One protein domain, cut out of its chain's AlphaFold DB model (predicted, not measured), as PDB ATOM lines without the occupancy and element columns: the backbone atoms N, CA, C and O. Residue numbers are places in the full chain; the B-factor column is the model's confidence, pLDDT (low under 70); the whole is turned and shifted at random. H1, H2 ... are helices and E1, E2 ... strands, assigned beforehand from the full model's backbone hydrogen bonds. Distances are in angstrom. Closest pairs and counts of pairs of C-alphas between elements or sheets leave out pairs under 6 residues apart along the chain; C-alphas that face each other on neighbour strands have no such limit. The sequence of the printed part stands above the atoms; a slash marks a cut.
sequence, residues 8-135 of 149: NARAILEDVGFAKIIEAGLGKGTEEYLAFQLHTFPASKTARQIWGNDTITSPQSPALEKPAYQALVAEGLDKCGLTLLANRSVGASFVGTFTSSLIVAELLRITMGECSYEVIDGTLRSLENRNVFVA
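Overview. This is residues 8 to 135 of the 149 residues of an uncharacterized protein of Acidobacteria bacterium (UniProt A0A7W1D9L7). A nearly flat sheet of four strands has one very long helix, H6, running along one face; the first part of H6 reaches well past the sheet. On the side away from H6 the short helices H1, H2 and H3 gather near one end of the sheet, and from H3 a thin open arch, residues 52 to 77 with H4 and H5, swings out to the far end of H6. The printed part has 128 residues, with six named helices and four named strands in the order H1 H2 E1 E2 H3 H4 H5 H6 E3 E4; the sheet order is E1 E2 E3 E4, antiparallel throughout, and the class is mixed, helices and strands. The whole is loose, with a radius of gyration of the C-alphas of 17.9 A, and elongated, spanning 58 by 30 by 25 A.

Along the chain. The strands are E1, residues 21 to 26, 16.6 A; E2, residues 35 to 41, 20.2 A; E3, residues 117 to 123, 17.0 A; and E4, residues 131 to 134, 10.3 A, ending at C-alpha 134 (88.079, 83.019, 257.844). H6, residues 78 to 111, is 49.6 A long, from C-alpha 78 (72.451, 60.697, 294.648) to C-alpha 111 (79.108, 75.009, 247.647). H5, residues 67 to 74, is 10.9 A long. The short helices are H1, residues 8 to 11, H2, residues 13 to 16, H3, residues 47 to 51, and H4, residues 62 to 65.

Arrangement. E1 and E2 form a hairpin at 167 degrees, with N 23 and O 39 2.8 A apart, within hydrogen-bond range. E2 and E3 are antiparallel at 173 degrees, with N 38 and O 120 at 2.8 A. E3 and E4 form a hairpin at 170 degrees, with N 131 and O 121 at 2.8 A. H6 and the sheet make two layers, the helix on one face at a height over the sheet of 6.8 A. H6 lies over E1 and E2, along the strands, at 22 degrees to E2 on the local plane; the closest C-alphas of H6 and E2 are those of Thr 99 and Phe 36, 6.6 A. H2 is on the sheet but only grazes it, with residues 13 to 14. H1 and H3 touch, closest at the C-alphas of Ala 11 and Arg 48, 4.2 A. H4 and H5 are close but not clearly touching, and H5 and H6 are apart. In H3 the O i to N i+4 pair is within hydrogen-bond range, in H5 3 of 4 and in H6 29 of 30; H1, H2 and H4 are too short for one, and in H2 0 of 1 O i to N i+3 pair is within range.

Size, cuts and confidence. The C-alphas farthest apart are those of Glu 75 and Gly 113, 58.8 A. The printed part has no cut, and no link is long. Residues 65 to 71, of which 67 to 71 belong to H5, and residues 74 to 79 stand free. The mean pLDDT of the printed part is 79.6; residue 30 and residues 54 to 90 are under 70.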
ATOM      1  N   ASN A   8      93.815  61.645 268.535       87.75
ATOM      2  CA  ASN A   8      94.549  60.798 267.590       87.75
ATOM      3  C   ASN A   8      93.778  60.602 266.280       87.75
ATOM      4  O   ASN A   8      94.348  60.726 265.196       87.75
ATOM      5  N   ALA A   9      92.470  60.349 266.367       88.50
ATOM      6  CA  ALA A   9      91.600  60.265 265.201       88.50
ATOM      7  C   ALA A   9      91.465  61.622 264.496       88.50
ATOM      8  O   ALA A   9      91.443  61.657 263.267       88.50
ATOM      9  N   ARG A  10      91.424  62.740 265.243       90.69
ATOM     10  CA  ARG A  10      91.411  64.089 264.644       90.69
ATOM     11  C   ARG A  10      92.689  64.377 263.868       90.69
ATOM     12  O   ARG A  10      92.616  64.911 262.766       90.69
ATOM     13  N   ALA A  11      93.843  63.997 264.409       92.19
ATOM     14  CA  ALA A  11      95.152  64.296 263.834       92.19
ATOM     15  C   ALA A  11      95.361  63.693 262.434       92.19
ATOM     16  O   ALA A  11      96.142  64.236 261.652       92.19
ATOM     17  N   ILE A  12      94.665  62.597 262.118       91.62
ATOM     18  CA  ILE A  12      94.774  61.880 260.838       91.62
ATOM     19  C   ILE A  12      93.624  62.177 259.864       91.62
ATOM     20  O   ILE A  12      93.531  61.534 258.821       91.62
ATOM     21  N   LEU A  13      92.730  63.128 260.166       90.56
ATOM     22  CA  LEU A  13      91.543  63.386 259.336       90.56
ATOM     23  C   LEU A  13      91.881  63.718 257.878       90.56
ATOM     24  O   LEU A  13      91.212  63.237 256.963       90.56
ATOM     25  N   GLU A  14      92.923  64.518 257.657       89.44
ATOM     26  CA  GLU A  14      93.357  64.917 256.315       89.44
ATOM     27  C   GLU A  14      94.040  63.776 255.539       89.44
ATOM     28  O   GLU A  14      94.057  63.807 254.308       89.44
ATOM     29  N   ASP A  15      94.522  62.726 256.220       89.94
ATOM     30  CA  ASP A  15      95.203  61.587 255.582       89.94
ATOM     31  C   ASP A  15      94.239  60.733 254.731       89.94
ATOM     32  O   ASP A  15      94.673  59.969 253.868       89.94
ATOM     33  N   VAL A  16      92.923  60.858 254.948       85.69
ATOM     34  CA  VAL A  16      91.886  60.069 254.255       85.69
ATOM     35  C   VAL A  16      91.712  60.489 252.785       85.69
ATOM     36  O   VAL A  16      91.144  59.742 251.989       85.69
ATOM     37  N   GLY A  17      92.215  61.665 252.393       85.19
ATOM     38  CA  GLY A  17      92.210  62.126 250.997       85.19
ATOM     39  C   GLY A  17      90.929  62.841 250.548       85.19
ATOM     40  O   GLY A  17      90.719  63.037 249.350       85.19
ATOM     41  N   PHE A  18      90.066  63.260 251.478       88.19
ATOM     42  CA  PHE A  18      88.937  64.131 251.147       88.19
ATOM     43  C   PHE A  18      89.423  65.533 250.756       88.19
ATOM     44  O   PHE A  18      90.219  66.142 251.462       88.19
ATOM     45  N   ALA A  19      88.882  66.088 249.667       88.38
ATOM     46  CA  ALA A  19      89.251  67.427 249.192       88.38
ATOM     47  C   ALA A  19      88.844  68.561 250.156       88.38
ATOM     48  O   ALA A  19      89.482  69.614 250.190       88.38
ATOM     49  N   LYS A  20      87.762  68.352 250.915       90.38
ATOM     50  CA  LYS A  20      87.264  69.254 251.955       90.38
ATOM     51  C   LYS A  20      86.743  68.438 253.130       90.38
ATOM     52  O   LYS A  20      85.993  67.479 252.940       90.38
ATOM     53  N   ILE A  21      87.100  68.847 254.341       93.50
ATOM     54  CA  ILE A  21      86.647  68.226 255.588       93.50
ATOM     55  C   ILE A  21      86.067  69.330 256.457       93.50
ATOM     56  O   ILE A  21      86.728  70.332 256.678       93.50
ATOM     57  N   ILE A  22      84.845  69.136 256.948       95.00
ATOM     58  CA  ILE A  22      84.274  69.959 258.017       95.00
ATOM     59  C   ILE A  22      84.167  69.051 259.238       95.00
ATOM     60  O   ILE A  22      83.412  68.064 259.218       95.00
ATOM     61  N   GLU A  23      84.990  69.345 260.232       94.38
ATOM     62  CA  GLU A  23      85.107  68.654 261.510       94.38
ATOM     63  C   GLU A  23      84.400  69.462 262.591       94.38
ATOM     64  O   GLU A  23      84.408  70.693 262.566       94.38
ATOM     65  N   ALA A  24      83.764  68.761 263.525       93.06
ATOM     66  CA  ALA A  24      83.143  69.391 264.672       93.06
ATOM     67  C   ALA A  24      83.469  68.660 265.972       93.06
ATOM     68  O   ALA A  24      83.336  67.436 266.075       93.06
ATOM     69  N   GLY A  25      83.796  69.458 266.984       90.56
ATOM     70  CA  GLY A  25      84.022  69.038 268.353       90.56
ATOM     71  C   GLY A  25      82.974  69.614 269.299       90.56
ATOM     72  O   GLY A  25      82.533  70.754 269.157       90.56
ATOM     73  N   LEU A  26      82.593  68.816 270.293       90.06
ATOM     74  CA  LEU A  26      81.798  69.252 271.438       90.06
ATOM     75  C   LEU A  26      82.681  69.188 272.684       90.06
ATOM     76  O   LEU A  26      83.514  68.282 272.797       90.06
ATOM     77  N   GLY A  27      82.510  70.141 273.595       85.50
ATOM     78  CA  GLY A  27      83.321  70.211 274.805       85.50
ATOM     79  C   GLY A  27      83.161  68.995 275.716       85.50
ATOM     80  O   GLY A  27      82.133  68.302 275.712       85.50
ATOM     81  N   LYS A  28      84.203  68.715 276.502       78.06
ATOM     82  CA  LYS A  28      84.287  67.506 277.326       78.06
ATOM     83  C   LYS A  28      84.063  67.834 278.800       78.06
ATOM     84  O   LYS A  28      84.665  68.730 279.375       78.06
ATOM     85  N   GLY A  29      83.235  67.029 279.461       74.00
ATOM     86  CA  GLY A  29      83.004  67.160 280.900       74.00
ATOM     87  C   GLY A  29      82.060  68.306 281.268       74.00
ATOM     88  O   GLY A  29      81.298  68.798 280.441       74.00
ATOM     89  N   THR A  30      82.041  68.663 282.550       69.50
ATOM     90  CA  THR A  30      81.029  69.557 283.143       69.50
ATOM     91  C   THR A  30      81.314  71.037 282.945       69.50
ATOM     92  O   THR A  30      80.380  71.828 282.965       69.50
ATOM     93  N   GLU A  31      82.572  71.423 282.757       76.06
ATOM     94  CA  GLU A  31      82.943  72.829 282.549       76.06
ATOM     95  C   GLU A  31      82.695  73.258 281.094       76.06
ATOM     96  O   GLU A  31      82.261  74.377 280.826       76.06
ATOM     97  N   GLU A  32      82.872  72.327 280.155       81.50
ATOM     98  CA  GLU A  32      82.832  72.589 278.715       81.50
ATOM     99  C   GLU A  32      81.572  72.041 278.031       81.50
ATOM    100  O   GLU A  32      81.487  72.045 276.811       81.50
ATOM    101  N   TYR A  33      80.554  71.587 278.768       84.31
ATOM    102  CA  TYR A  33      79.377  70.925 278.171       84.31
ATOM    103  C   TYR A  33      78.565  71.791 277.184       84.31
ATOM    104  O   TYR A  33      77.711  71.257 276.481       84.31
ATOM    105  N   LEU A  34      78.800  73.110 277.157       90.00
ATOM    106  CA  LEU A  34      78.222  74.072 276.204       90.00
ATOM    107  C   LEU A  34      79.209  74.553 275.132       90.00
ATOM    108  O   LEU A  34      78.843  75.386 274.299       90.00
ATOM    109  N   ALA A  35      80.456  74.089 275.187       92.81
ATOM    110  CA  ALA A  35      81.488  74.449 274.235       92.81
ATOM    111  C   ALA A  35      81.322  73.663 272.934       92.81
ATOM    112  O   ALA A  35      80.923  72.493 272.926       92.81
ATOM    113  N   PHE A  36      81.649  74.324 271.835       94.56
ATOM    114  CA  PHE A  36      81.667  73.745 270.507       94.56
ATOM    115  C   PHE A  36      82.859  74.281 269.730       94.56
ATOM    116  O   PHE A  36      83.332  75.396 269.959       94.56
ATOM    117  N   GLN A  37      83.295  73.488 268.766       94.38
ATOM    118  CA  GLN A  37      84.363  73.849 267.861       94.38
ATOM    119  C   GLN A  37      84.045  73.308 266.471       94.38
ATOM    120  O   GLN A  37      83.501  72.211 266.337       94.38
ATOM    121  N   LEU A  38      84.366  74.084 265.447       95.62
ATOM    122  CA  LEU A  38      84.275  73.699 264.048       95.62
ATOM    123  C   LEU A  38      85.610  74.003 263.383       95.62
ATOM    124  O   LEU A  38      86.113  75.117 263.525       95.62
ATOM    125  N   HIS A  39      86.123  73.039 262.626       95.75
ATOM    126  CA  HIS A  39      87.273  73.215 261.751       95.75
ATOM    127  C   HIS A  39      86.920  72.853 260.317       95.75
ATOM    128  O   HIS A  39      86.284  71.827 260.070       95.75
ATOM    129  N   THR A  40      87.400  73.645 259.363       95.25
ATOM    130  CA  THR A  40      87.324  73.297 257.942       95.25
ATOM    131  C   THR A  40      88.721  73.114 257.382       95.25
ATOM    132  O   THR A  40      89.496  74.061 257.355       95.25
ATOM    133  N   PHE A  41      89.022  71.923 256.871       93.12
ATOM    134  CA  PHE A  41      90.293  71.606 256.224       93.12
ATOM    135  C   PHE A  41      90.141  71.488 254.696       93.12
ATOM    136  O   PHE A  41      89.075  71.075 254.215       93.12
ATOM    137  N   PRO A  42      91.183  71.822 253.909       92.00
ATOM    138  CA  PRO A  42      92.467  72.378 254.355       92.00
ATOM    139  C   PRO A  42      92.334  73.825 254.862       92.00
ATOM    140  O   PRO A  42      91.488  74.573 254.368       92.00
ATOM    141  N   ALA A  43      93.186  74.186 255.827       91.31
ATOM    142  CA  ALA A  43      93.267  75.492 256.494       91.31
ATOM    143  C   ALA A  43      94.732  75.925 256.686       91.31
ATOM    144  O   ALA A  43      95.656  75.201 256.309       91.31
ATOM    145  N   SER A  44      94.959  77.092 257.301       92.19
ATOM    146  CA  SER A  44      96.302  77.592 257.633       92.19
ATOM    147  C   SER A  44      97.100  76.675 258.572       92.19
ATOM    148  O   SER A  44      98.331  76.668 258.524       92.19
ATOM    149  N   LYS A  45      96.410  75.890 259.409       92.19
ATOM    150  CA  LYS A  45      96.983  74.816 260.227       92.19
ATOM    151  C   LYS A  45      96.348  73.483 259.852       92.19
ATOM    152  O   LYS A  45      95.129  73.398 259.724       92.19
ATOM    153  N   THR A  46      97.169  72.446 259.726       93.12
ATOM    154  CA  THR A  46      96.697  71.080 259.462       93.12
ATOM    155  C   THR A  46      96.117  70.441 260.720       93.12
ATOM    156  O   THR A  46      96.488  70.790 261.846       93.12
ATOM    157  N   ALA A  47      95.260  69.441 260.544       92.88
ATOM    158  CA  ALA A  47      94.703  68.654 261.635       92.88
ATOM    159  C   ALA A  47      95.814  68.037 262.504       92.88
ATOM    160  O   ALA A  47      95.724  68.050 263.730       92.88
ATOM    161  N   ARG A  48      96.922  67.593 261.895       93.06
ATOM    162  CA  ARG A  48      98.095  67.079 262.623       93.06
ATOM    163  C   ARG A  48      98.832  68.161 263.414       93.06
ATOM    164  O   ARG A  48      99.327  67.876 264.495       93.06
ATOM    165  N   GLN A  49      98.907  69.395 262.917       91.50
ATOM    166  CA  GLN A  49      99.506  70.508 263.670       91.50
ATOM    167  C   GLN A  49      98.649  70.934 264.868       91.50
ATOM    168  O   GLN A  49      99.195  71.434 265.850       91.50
ATOM    169  N   ILE A  50      97.327  70.758 264.779       90.75
ATOM    170  CA  ILE A  50      96.385  71.092 265.854       90.75
ATOM    171  C   ILE A  50      96.349  69.977 266.907       90.75
ATOM    172  O   ILE A  50      96.485  70.263 268.093       90.75
ATOM    173  N   TRP A  51      96.203  68.721 266.477       90.38
ATOM    174  CA  TRP A  51      95.894  67.581 267.352       90.38
ATOM    175  C   TRP A  51      97.031  66.564 267.512       90.38
ATOM    176  O   TRP A  51      96.943  65.680 268.350       90.38
ATOM    177  N   GLY A  52      98.085  66.635 266.696       82.69
ATOM    178  CA  GLY A  52      99.150  65.624 266.651       82.69
ATOM    179  C   GLY A  52     100.298  65.839 267.638       82.69
ATOM    180  O   GLY A  52     101.239  65.048 267.641       82.69
ATOM    181  N   ASN A  53     100.254  66.896 268.450       76.62
ATOM    182  CA  ASN A  53     101.218  67.098 269.525       76.62
ATOM    183  C   ASN A  53     100.643  66.514 270.822       76.62
ATOM    184  O   ASN A  53      99.773  67.130 271.431       76.62
ATOM    185  N   ASP A  54     101.193  65.382 271.272       56.03
ATOM    186  CA  ASP A  54     100.895  64.672 272.537       56.03
ATOM    187  C   ASP A  54     101.100  65.513 273.829       56.03
ATOM    188  O   ASP A  54     101.085  64.998 274.947       56.03
ATOM    189  N   THR A  55     101.331  66.823 273.718       46.41
ATOM    190  CA  THR A  55     101.767  67.685 274.826       46.41
ATOM    191  C   THR A  55     100.636  68.404 275.557       46.41
ATOM    192  O   THR A  55     100.915  69.144 276.502       46.41
ATOM    193  N   ILE A  56      99.367  68.204 275.192       48.75
ATOM    194  CA  ILE A  56      98.257  68.646 276.045       48.75
ATOM    195  C   ILE A  56      97.843  67.453 276.893       48.75
ATOM    196  O   ILE A  56      96.900  66.725 276.601       48.75
ATOM    197  N   THR A  57      98.558  67.264 278.003       42.69
ATOM    198  CA  THR A  57      97.970  66.606 279.166       42.69
ATOM    199  C   THR A  57      96.707  67.394 279.489       42.69
ATOM    200  O   THR A  57      96.788  68.462 280.091       42.69
ATOM    201  N   SER A  58      95.552  66.928 279.008       44.12
ATOM    202  CA  SER A  58      94.258  67.476 279.396       44.12
ATOM    203  C   SER A  58      94.276  67.489 280.924       44.12
ATOM    204  O   SER A  58      94.422  66.409 281.509       44.12
ATOM    205  N   PRO A  59      94.275  68.662 281.589       39.56
ATOM    206  CA  PRO A  59      94.306  68.682 283.036       39.56
ATOM    207  C   PRO A  59      93.060  67.925 283.467       39.56
ATOM    208  O   PRO A  59      91.941  68.368 283.202       39.56
ATOM    209  N   GLN A  60      93.247  66.742 284.060       42.25
ATOM    210  CA  GLN A  60      92.165  66.056 284.742       42.25
ATOM    211  C   GLN A  60      91.563  67.096 285.668       42.25
ATOM    212  O   GLN A  60      92.270  67.610 286.529       42.25
ATOM    213  N   SER A  61      90.324  67.510 285.402       43.16
ATOM    214  CA  SER A  61      89.749  68.658 286.083       43.16
ATOM    215  C   SER A  61      89.805  68.389 287.590       43.16
ATOM    216  O   SER A  61      89.086  67.502 288.055       43.16
ATOM    217  N   PRO A  62      90.580  69.147 288.393       43.31
ATOM    218  CA  PRO A  62      90.631  68.963 289.844       43.31
ATOM    219  C   PRO A  62      89.365  69.530 290.513       43.31
ATOM    220  O   PRO A  62      89.356  69.892 291.685       43.31
ATOM    221  N   ALA A  63      88.262  69.650 289.763       49.03
ATOM    222  CA  ALA A  63      86.995  70.174 290.248       49.03
ATOM    223  C   ALA A  63      86.412  69.296 291.368       49.03
ATOM    224  O   ALA A  63      85.765  69.829 292.268       49.03
ATOM    225  N   LEU A  64      86.710  67.987 291.364       46.91
ATOM    226  CA  LEU A  64      86.319  67.061 292.433       46.91
ATOM    227  C   LEU A  64      87.146  67.210 293.726       46.91
ATOM    228  O   LEU A  64      86.721  66.709 294.764       46.91
ATOM    229  N   GLU A  65      88.285  67.909 293.707       47.28
ATOM    230  CA  GLU A  65      89.151  68.094 294.886       47.28
ATOM    231  C   GLU A  65      88.879  69.400 295.647       47.28
ATOM    232  O   GLU A  65      89.570  69.734 296.609       47.28
ATOM    233  N   LYS A  66      87.852  70.165 295.256       52.84
ATOM    234  CA  LYS A  66      87.444  71.351 296.018       52.84
ATOM    235  C   LYS A  66      86.730  70.911 297.312       52.84
ATOM    236  O   LYS A  66      85.795  70.116 297.225       52.84
ATOM    237  N   PRO A  67      87.063  71.473 298.495       55.72
ATOM    238  CA  PRO A  67      86.450  71.093 299.778       55.72
ATOM    239  C   PRO A  67      84.913  71.150 299.784       55.72
ATOM    240  O   PRO A  67      84.258  70.344 300.440       55.72
ATOM    241  N   ALA A  68      84.329  72.056 298.992       52.72
ATOM    242  CA  ALA A  68      82.883  72.177 298.810       52.72
ATOM    243  C   ALA A  68      82.239  70.948 298.131       52.72
ATOM    244  O   ALA A  68      81.107  70.606 298.446       52.72
ATOM    245  N   TYR A  69      82.953  70.265 297.227       49.06
ATOM    246  CA  TYR A  69      82.476  69.043 296.567       49.06
ATOM    247  C   TYR A  69      82.619  67.811 297.470       49.06
ATOM    248  O   TYR A  69      81.727  66.966 297.492       49.06
ATOM    249  N   GLN A  70      83.692  67.727 298.263       57.16
ATOM    250  CA  GLN A  70      83.904  66.624 299.211       57.16
ATOM    251  C   GLN A  70      82.866  66.622 300.347       57.16
ATOM    252  O   GLN A  70      82.404  65.553 300.748       57.16
ATOM    253  N   ALA A  71      82.432  67.802 300.805       59.34
ATOM    254  CA  ALA A  71      81.355  67.937 301.787       59.34
ATOM    255  C   ALA A  71      80.000  67.427 301.252       59.34
ATOM    256  O   ALA A  71      79.283  66.725 301.956       59.34
ATOM    257  N   LEU A  72      79.689  67.691 299.978       52.53
ATOM    258  CA  LEU A  72      78.442  67.248 299.338       52.53
ATOM    259  C   LEU A  72      78.404  65.732 299.070       52.53
ATOM    260  O   LEU A  72      77.330  65.131 299.066       52.53
ATOM    261  N   VAL A  73      79.564  65.097 298.869       54.94
ATOM    262  CA  VAL A  73      79.682  63.633 298.731       54.94
ATOM    263  C   VAL A  73      79.473  62.928 300.076       54.94
ATOM    264  O   VAL A  73      78.828  61.881 300.118       54.94
ATOM    265  N   ALA A  74      79.949  63.517 301.179       57.97
ATOM    266  CA  ALA A  74      79.744  62.984 302.529       57.97
ATOM    267  C   ALA A  74      78.264  63.005 302.977       57.97
ATOM    268  O   ALA A  74      77.877  62.223 303.842       57.97
ATOM    269  N   GLU A  75      77.430  63.850 302.360       57.62
ATOM    270  CA  GLU A  75      75.997  64.002 302.663       57.62
ATOM    271  C   GLU A  75      75.062  63.103 301.818       57.62
ATOM    272  O   GLU A  75      73.842  63.178 301.957       57.62
ATOM    273  N   GLY A  76      75.594  62.210 300.969       54.59
ATOM    274  CA  GLY A  76      74.795  61.172 300.294       54.59
ATOM    275  C   GLY A  76      73.940  61.654 299.107       54.59
ATOM    276  O   GLY A  76      72.834  61.156 298.885       54.59
ATOM    277  N   LEU A  77      74.427  62.628 298.329       50.31
ATOM    278  CA  LEU A  77      73.668  63.292 297.259       50.31
ATOM    279  C   LEU A  77      73.579  62.499 295.928       50.31
ATOM    280  O   LEU A  77      74.193  62.847 294.921       50.31
ATOM    281  N   ASP A  78      72.724  61.481 295.874       56.03
ATOM    282  CA  ASP A  78      72.451  60.697 294.648       56.03
ATOM    283  C   ASP A  78      71.599  61.473 293.599       56.03
ATOM    284  O   ASP A  78      71.674  61.261 292.388       56.03
ATOM    285  N   LYS A  79      70.832  62.492 294.030       49.22
ATOM    286  CA  LYS A  79      69.954  63.303 293.148       49.22
ATOM    287  C   LYS A  79      70.673  64.391 292.332       49.22
ATOM    288  O   LYS A  79      70.204  64.737 291.241       49.22
ATOM    289  N   CYS A  80      71.808  64.927 292.801       59.41
ATOM    290  CA  CYS A  80      72.603  65.871 291.999       59.41
ATOM    291  C   CYS A  80      73.340  65.170 290.861       59.41
ATOM    292  O   CYS A  80      73.435  65.749 289.783       59.41
ATOM    293  N   GLY A  81      73.804  63.931 291.063       56.31
ATOM    294  CA  GLY A  81      74.461  63.145 290.016       56.31
ATOM    295  C   GLY A  81      73.537  62.906 288.823       56.31
ATOM    296  O   GLY A  81      73.915  63.182 287.685       56.31
ATOM    297  N   LEU A  82      72.285  62.513 289.082       51.22
ATOM    298  CA  LEU A  82      71.283  62.313 288.032       51.22
ATOM    299  C   LEU A  82      70.940  63.617 287.295       51.22
ATOM    300  O   LEU A  82      70.838  63.628 286.072       51.22
ATOM    301  N   THR A  83      70.815  64.729 288.024       55.25
ATOM    302  CA  THR A  83      70.525  66.053 287.445       55.25
ATOM    303  C   THR A  83      71.708  66.587 286.632       55.25
ATOM    304  O   THR A  83      71.514  67.168 285.570       55.25
ATOM    305  N   LEU A  84      72.944  66.356 287.081       62.44
ATOM    306  CA  LEU A  84      74.165  66.719 286.364       62.44
ATOM    307  C   LEU A  84      74.321  65.892 285.080       62.44
ATOM    308  O   LEU A  84      74.626  66.448 284.027       62.44
ATOM    309  N   LEU A  85      74.059  64.583 285.147       57.28
ATOM    310  CA  LEU A  85      74.046  63.695 283.982       57.28
ATOM    311  C   LEU A  85      72.931  64.069 283.001       57.28
ATOM    312  O   LEU A  85      73.179  64.133 281.797       57.28
ATOM    313  N   ALA A  86      71.733  64.380 283.502       54.00
ATOM    314  CA  ALA A  86      70.611  64.833 282.687       54.00
ATOM    315  C   ALA A  86      70.917  66.176 282.009       54.00
ATOM    316  O   ALA A  86      70.782  66.286 280.794       54.00
ATOM    317  N   ASN A  87      71.422  67.166 282.749       57.38
ATOM    318  CA  ASN A  87      71.831  68.456 282.188       57.38
ATOM    319  C   ASN A  87      72.968  68.307 281.169       57.38
ATOM    320  O   ASN A  87      72.945  68.968 280.134       57.38
ATOM    321  N   ARG A  88      73.925  67.400 281.402       65.38
ATOM    322  CA  ARG A  88      74.975  67.070 280.429       65.38
ATOM    323  C   ARG A  88      74.395  66.434 279.164       65.38
ATOM    324  O   ARG A  88      74.792  66.812 278.068       65.38
ATOM    325  N   SER A  89      73.456  65.499 279.300       62.88
ATOM    326  CA  SER A  89      72.813  64.822 278.165       62.88
ATOM    327  C   SER A  89      71.951  65.777 277.332       62.88
ATOM    328  O   SER A  89      71.984  65.744 276.098       62.88
ATOM    329  N   VAL A  90      71.193  66.650 277.998       68.56
ATOM    330  CA  VAL A  90      70.357  67.669 277.346       68.56
ATOM    331  C   VAL A  90      71.236  68.736 276.693       68.56
ATOM    332  O   VAL A  90      71.022  69.076 275.530       68.56
ATOM    333  N   GLY A  91      72.275  69.202 277.394       73.50
ATOM    334  CA  GLY A  91      73.252  70.152 276.867       73.50
ATOM    335  C   GLY A  91      73.974  69.620 275.631       73.50
ATOM    336  O   GLY A  91      74.018  70.309 274.618       73.50
ATOM    337  N   ALA A  92      74.434  68.366 275.655       78.56
ATOM    338  CA  ALA A  92      75.092  67.740 274.509       78.56
ATOM    339  C   ALA A  92      74.186  67.678 273.267       78.56
ATOM    340  O   ALA A  92      74.646  67.953 272.163       78.56
ATOM    341  N   SER A  93      72.896  67.375 273.442       84.56
ATOM    342  CA  SER A  93      71.934  67.329 272.328       84.56
ATOM    343  C   SER A  93      71.669  68.723 271.750       84.56
ATOM    344  O   SER A  93      71.633  68.908 270.531       84.56
ATOM    345  N   PHE A  94      71.520  69.722 272.624       89.31
ATOM    346  CA  PHE A  94      71.302  71.110 272.224       89.31
ATOM    347  C   PHE A  94      72.514  71.689 271.485       89.31
ATOM    348  O   PHE A  94      72.377  72.189 270.368       89.31
ATOM    349  N   VAL A  95      73.709  71.552 272.064       92.12
ATOM    350  CA  VAL A  95      74.958  72.019 271.450       92.12
ATOM    351  C   VAL A  95      75.232  71.237 270.172       92.12
ATOM    352  O   VAL A  95      75.547  71.841 269.156       92.12
ATOM    353  N   GLY A  96      75.022  69.919 270.166       91.31
ATOM    354  CA  GLY A  96      75.159  69.097 268.966       91.31
ATOM    355  C   GLY A  96      74.259  69.560 267.818       91.31
ATOM    356  O   GLY A  96      74.717  69.637 266.677       91.31
ATOM    357  N   THR A  97      73.012  69.943 268.107       94.38
ATOM    358  CA  THR A  97      72.085  70.492 267.101       94.38
ATOM    359  C   THR A  97      72.572  71.841 266.573       94.38
ATOM    360  O   THR A  97      72.629  72.048 265.358       94.38
ATOM    361  N   PHE A  98      72.981  72.742 267.470       95.56
ATOM    362  CA  PHE A  98      73.552  74.037 267.103       95.56
ATOM    363  C   PHE A  98      74.801  73.876 266.226       95.56
ATOM    364  O   PHE A  98      74.856  74.415 265.122       95.56
ATOM    365  N   THR A  99      75.768  73.069 266.656       95.06
ATOM    366  CA  THR A  99      76.999  72.814 265.904       95.06
ATOM    367  C   THR A  99      76.701  72.164 264.556       95.06
ATOM    368  O   THR A  99      77.264  72.571 263.547       95.06
ATOM    369  N   SER A 100      75.747  71.231 264.488       94.56
ATOM    370  CA  SER A 100      75.326  70.625 263.216       94.56
ATOM    371  C   SER A 100      74.775  71.664 262.238       94.56
ATOM    372  O   SER A 100      75.102  71.624 261.053       94.56
ATOM    373  N   SER A 101      73.988  72.631 262.726       96.81
ATOM    374  CA  SER A 101      73.490  73.732 261.891       96.81
ATOM    375  C   SER A 101      74.621  74.593 261.320       96.81
ATOM    376  O   SER A 101      74.559  74.972 260.151       96.81
ATOM    377  N   LEU A 102      75.690  74.828 262.094       96.06
ATOM    378  CA  LEU A 102      76.877  75.538 261.614       96.06
ATOM    379  C   LEU A 102      77.596  74.749 260.521       96.06
ATOM    380  O   LEU A 102      77.983  75.334 259.515       96.06
ATOM    381  N   ILE A 103      77.721  73.427 260.673       95.69
ATOM    382  CA  ILE A 103      78.344  72.586 259.644       95.69
ATOM    383  C   ILE A 103      77.540  72.630 258.339       95.69
ATOM    384  O   ILE A 103      78.123  72.740 257.262       95.69
ATOM    385  N   VAL A 104      76.206  72.562 258.415       96.06
ATOM    386  CA  VAL A 104      75.345  72.667 257.226       96.06
ATOM    387  C   VAL A 104      75.490  74.043 256.576       96.06
ATOM    388  O   VAL A 104      75.641  74.128 255.359       96.06
ATOM    389  N   ALA A 105      75.498  75.117 257.368       95.81
ATOM    390  CA  ALA A 105      75.712  76.469 256.859       95.81
ATOM    391  C   ALA A 105      77.086  76.622 256.181       95.81
ATOM    392  O   ALA A 105      77.187  77.255 255.130       95.81
ATOM    393  N   GLU A 106      78.127  76.011 256.746       95.00
ATOM    394  CA  GLU A 106      79.478  76.028 256.187       95.00
ATOM    395  C   GLU A 106      79.578  75.224 254.888       95.00
ATOM    396  O   GLU A 106      80.159  75.689 253.906       95.00
ATOM    397  N   LEU A 107      78.933  74.058 254.827       93.25
ATOM    398  CA  LEU A 107      78.829  73.285 253.594       93.25
ATOM    399  C   LEU A 107      78.154  74.105 252.489       93.25
ATOM    400  O   LEU A 107      78.681  74.186 251.382       93.25
ATOM    401  N   LEU A 108      77.023  74.751 252.797       92.81
ATOM    402  CA  LEU A 108      76.318  75.608 251.842       92.81
ATOM    403  C   LEU A 108      77.215  76.752 251.353       92.81
ATOM    404  O   LEU A 108      77.318  76.974 250.147       92.81
ATOM    405  N   ARG A 109      77.915  77.429 252.266       91.44
ATOM    406  CA  ARG A 109      78.875  78.496 251.949       91.44
ATOM    407  C   ARG A 109      79.929  78.022 250.944       91.44
ATOM    408  O   ARG A 109      80.088  78.635 249.890       91.44
ATOM    409  N   ILE A 110      80.566  76.887 251.223       89.38
ATOM    410  CA  ILE A 110      81.569  76.282 250.338       89.38
ATOM    411  C   ILE A 110      80.967  75.942 248.968       89.38
ATOM    412  O   ILE A 110      81.581  76.234 247.942       89.38
ATOM    413  N   THR A 111      79.762  75.363 248.923       88.12
ATOM    414  CA  THR A 111      79.108  75.009 247.647       88.12
ATOM    415  C   THR A 111      78.707  76.222 246.809       88.12
ATOM    416  O   THR A 111      78.673  76.123 245.586       88.12
ATOM    417  N   MET A 112      78.453  77.369 247.444       88.00
ATOM    418  CA  MET A 112      78.191  78.640 246.762       88.00
ATOM    419  C   MET A 112      79.476  79.340 246.287       88.00
ATOM    420  O   MET A 112      79.397  80.380 245.639       88.00
ATOM    421  N   GLY A 113      80.658  78.784 246.577       85.38
ATOM    422  CA  GLY A 113      81.948  79.371 246.199       85.38
ATOM    423  C   GLY A 113      82.400  80.529 247.096       85.38
ATOM    424  O   GLY A 113      83.337  81.247 246.744       85.38
ATOM    425  N   GLU A 114      81.752  80.709 248.245       87.00
ATOM    426  CA  GLU A 114      82.133  81.695 249.255       87.00
ATOM    427  C   GLU A 114      83.372  81.234 250.045       87.00
ATOM    428  O   GLU A 114      83.706  80.047 250.088       87.00
ATOM    429  N   CYS A 115      84.062  82.169 250.706       87.56
ATOM    430  CA  CYS A 115      85.193  81.826 251.575       87.56
ATOM    431  C   CYS A 115      84.724  80.996 252.777       87.56
ATOM    432  O   CYS A 115      83.817  81.420 253.489       87.56
ATOM    433  N   SER A 116      85.375  79.860 253.036       91.50
ATOM    434  CA  SER A 116      85.113  79.024 254.213       91.50
ATOM    435  C   SER A 116      85.605  79.667 255.512       91.50
ATOM    436  O   SER A 116      86.560  80.446 255.501       91.50
ATOM    437  N   TYR A 117      85.014  79.295 256.644       94.81
ATOM    438  CA  TYR A 117      85.623  79.506 257.958       94.81
ATOM    439  C   TYR A 117      86.645  78.402 258.231       94.81
ATOM    440  O   TYR A 117      86.319  77.227 258.106       94.81
ATOM    441  N   GLU A 118      87.868  78.764 258.621       95.00
ATOM    442  CA  GLU A 118      88.864  77.779 259.067       95.00
ATOM    443  C   GLU A 118      88.506  77.239 260.443       95.00
ATOM    444  O   GLU A 118      88.580  76.035 260.664       95.00
ATOM    445  N   VAL A 119      88.126  78.142 261.353       95.62
ATOM    446  CA  VAL A 119      87.831  77.820 262.747       95.62
ATOM    447  C   VAL A 119      86.658  78.659 263.234       95.62
ATOM    448  O   VAL A 119      86.638  79.880 263.052       95.62
ATOM    449  N   ILE A 120      85.717  78.008 263.909       96.69
ATOM    450  CA  ILE A 120      84.738  78.656 264.781       96.69
ATOM    451  C   ILE A 120      84.833  77.965 266.134       96.69
ATOM    452  O   ILE A 120      84.600  76.763 266.229       96.69
ATOM    453  N   ASP A 121      85.160  78.718 267.173       95.12
ATOM    454  CA  ASP A 121      85.374  78.195 268.519       95.12
ATOM    455  C   ASP A 121      84.617  79.047 269.535       95.12
ATOM    456  O   ASP A 121      84.651  80.282 269.479       95.12
ATOM    457  N   GLY A 122      83.893  78.410 270.451       95.19
ATOM    458  CA  GLY A 122      83.173  79.152 271.474       95.19
ATOM    459  C   GLY A 122      82.310  78.302 272.389       95.19
ATOM    460  O   GLY A 122      82.358  77.075 272.405       95.19
ATOM    461  N   THR A 123      81.489  78.989 273.179       94.19
ATOM    462  CA  THR A 123      80.552  78.378 274.121       94.19
ATOM    463  C   THR A 123      79.190  79.037 274.023       94.19
ATOM    464  O   THR A 123      79.087  80.261 273.942       94.19
ATOM    465  N   LEU A 124      78.125  78.235 274.082       93.00
ATOM    466  CA  LEU A 124      76.750  78.751 274.102       93.00
ATOM    467  C   LEU A 124      76.420  79.521 275.386       93.00
ATOM    468  O   LEU A 124      75.399  80.199 275.445       93.00
ATOM    469  N   ARG A 125      77.285  79.447 276.405       90.81
ATOM    470  CA  ARG A 125      77.172  80.267 277.616       90.81
ATOM    471  C   ARG A 125      77.438  81.752 277.352       90.81
ATOM    472  O   ARG A 125      76.851  82.586 278.030       90.81
ATOM    473  N   SER A 126      78.334  82.062 276.416       92.25
ATOM    474  CA  SER A 126      78.794  83.421 276.105       92.25
ATOM    475  C   SER A 126      79.213  83.493 274.635       92.25
ATOM    476  O   SER A 126      80.401  83.566 274.298       92.25
ATOM    477  N   LEU A 127      78.226  83.374 273.747       92.56
ATOM    478  CA  LEU A 127      78.427  83.259 272.300       92.56
ATOM    479  C   LEU A 127      79.038  84.531 271.678       92.56
ATOM    480  O   LEU A 127      79.640  84.497 270.598       92.56
ATOM    481  N   GLU A 128      78.898  85.662 272.358       93.62
ATOM    482  CA  GLU A 128      79.523  86.933 272.010       93.62
ATOM    483  C   GLU A 128      81.057  86.872 272.031       93.62
ATOM    484  O   GLU A 128      81.687  87.556 271.230       93.62
ATOM    485  N   ASN A 129      81.649  85.991 272.847       92.50
ATOM    486  CA  ASN A 129      83.102  85.838 272.998       92.50
ATOM    487  C   ASN A 129      83.697  84.742 272.096       92.50
ATOM    488  O   ASN A 129      84.779  84.227 272.372       92.50
ATOM    489  N   ARG A 130      82.978  84.334 271.046       95.38
ATOM    490  CA  ARG A 130      83.447  83.302 270.112       95.38
ATOM    491  C   ARG A 130      84.615  83.801 269.257       95.38
ATOM    492  O   ARG A 130      84.625  84.949 268.810       95.38
ATOM    493  N   ASN A 131      85.532  82.898 268.945       95.62
ATOM    494  CA  ASN A 131      86.612  83.130 267.999       95.62
ATOM    495  C   ASN A 131      86.196  82.623 266.615       95.62
ATOM    496  O   ASN A 131      85.672  81.517 266.481       95.62
ATOM    497  N   VAL A 132      86.424  83.435 265.582       96.19
ATOM    498  CA  VAL A 132      86.112  83.086 264.191       96.19
ATOM    499  C   VAL A 132      87.286  83.467 263.310       96.19
ATOM    500  O   VAL A 132      87.697  84.627 263.287       96.19
ATOM    501  N   PHE A 133      87.785  82.501 262.549       94.69
ATOM    502  CA  PHE A 133      88.861  82.697 261.588       94.69
ATOM    503  C   PHE A 133      88.364  82.309 260.197       94.69
ATOM    504  O   PHE A 133      87.827  81.221 259.997       94.69
ATOM    505  N   VAL A 134      88.505  83.220 259.236       92.75
ATOM    506  CA  VAL A 134      88.079  83.019 257.844       92.75
ATOM    507  C   VAL A 134      89.271  82.547 257.027       92.75
ATOM    508  O   VAL A 134      90.361  83.104 257.160       92.75
ATOM    509  N   ALA A 135      89.054  81.560 256.161       86.31
ATOM    510  CA  ALA A 135      90.082  81.084 255.254       86.31
ATOM    511  C   ALA A 135      90.468  82.181 254.269       86.31
ATOM    512  O   ALA A 135      89.612  82.847 253.673       86.31
TER     513      ALA A 135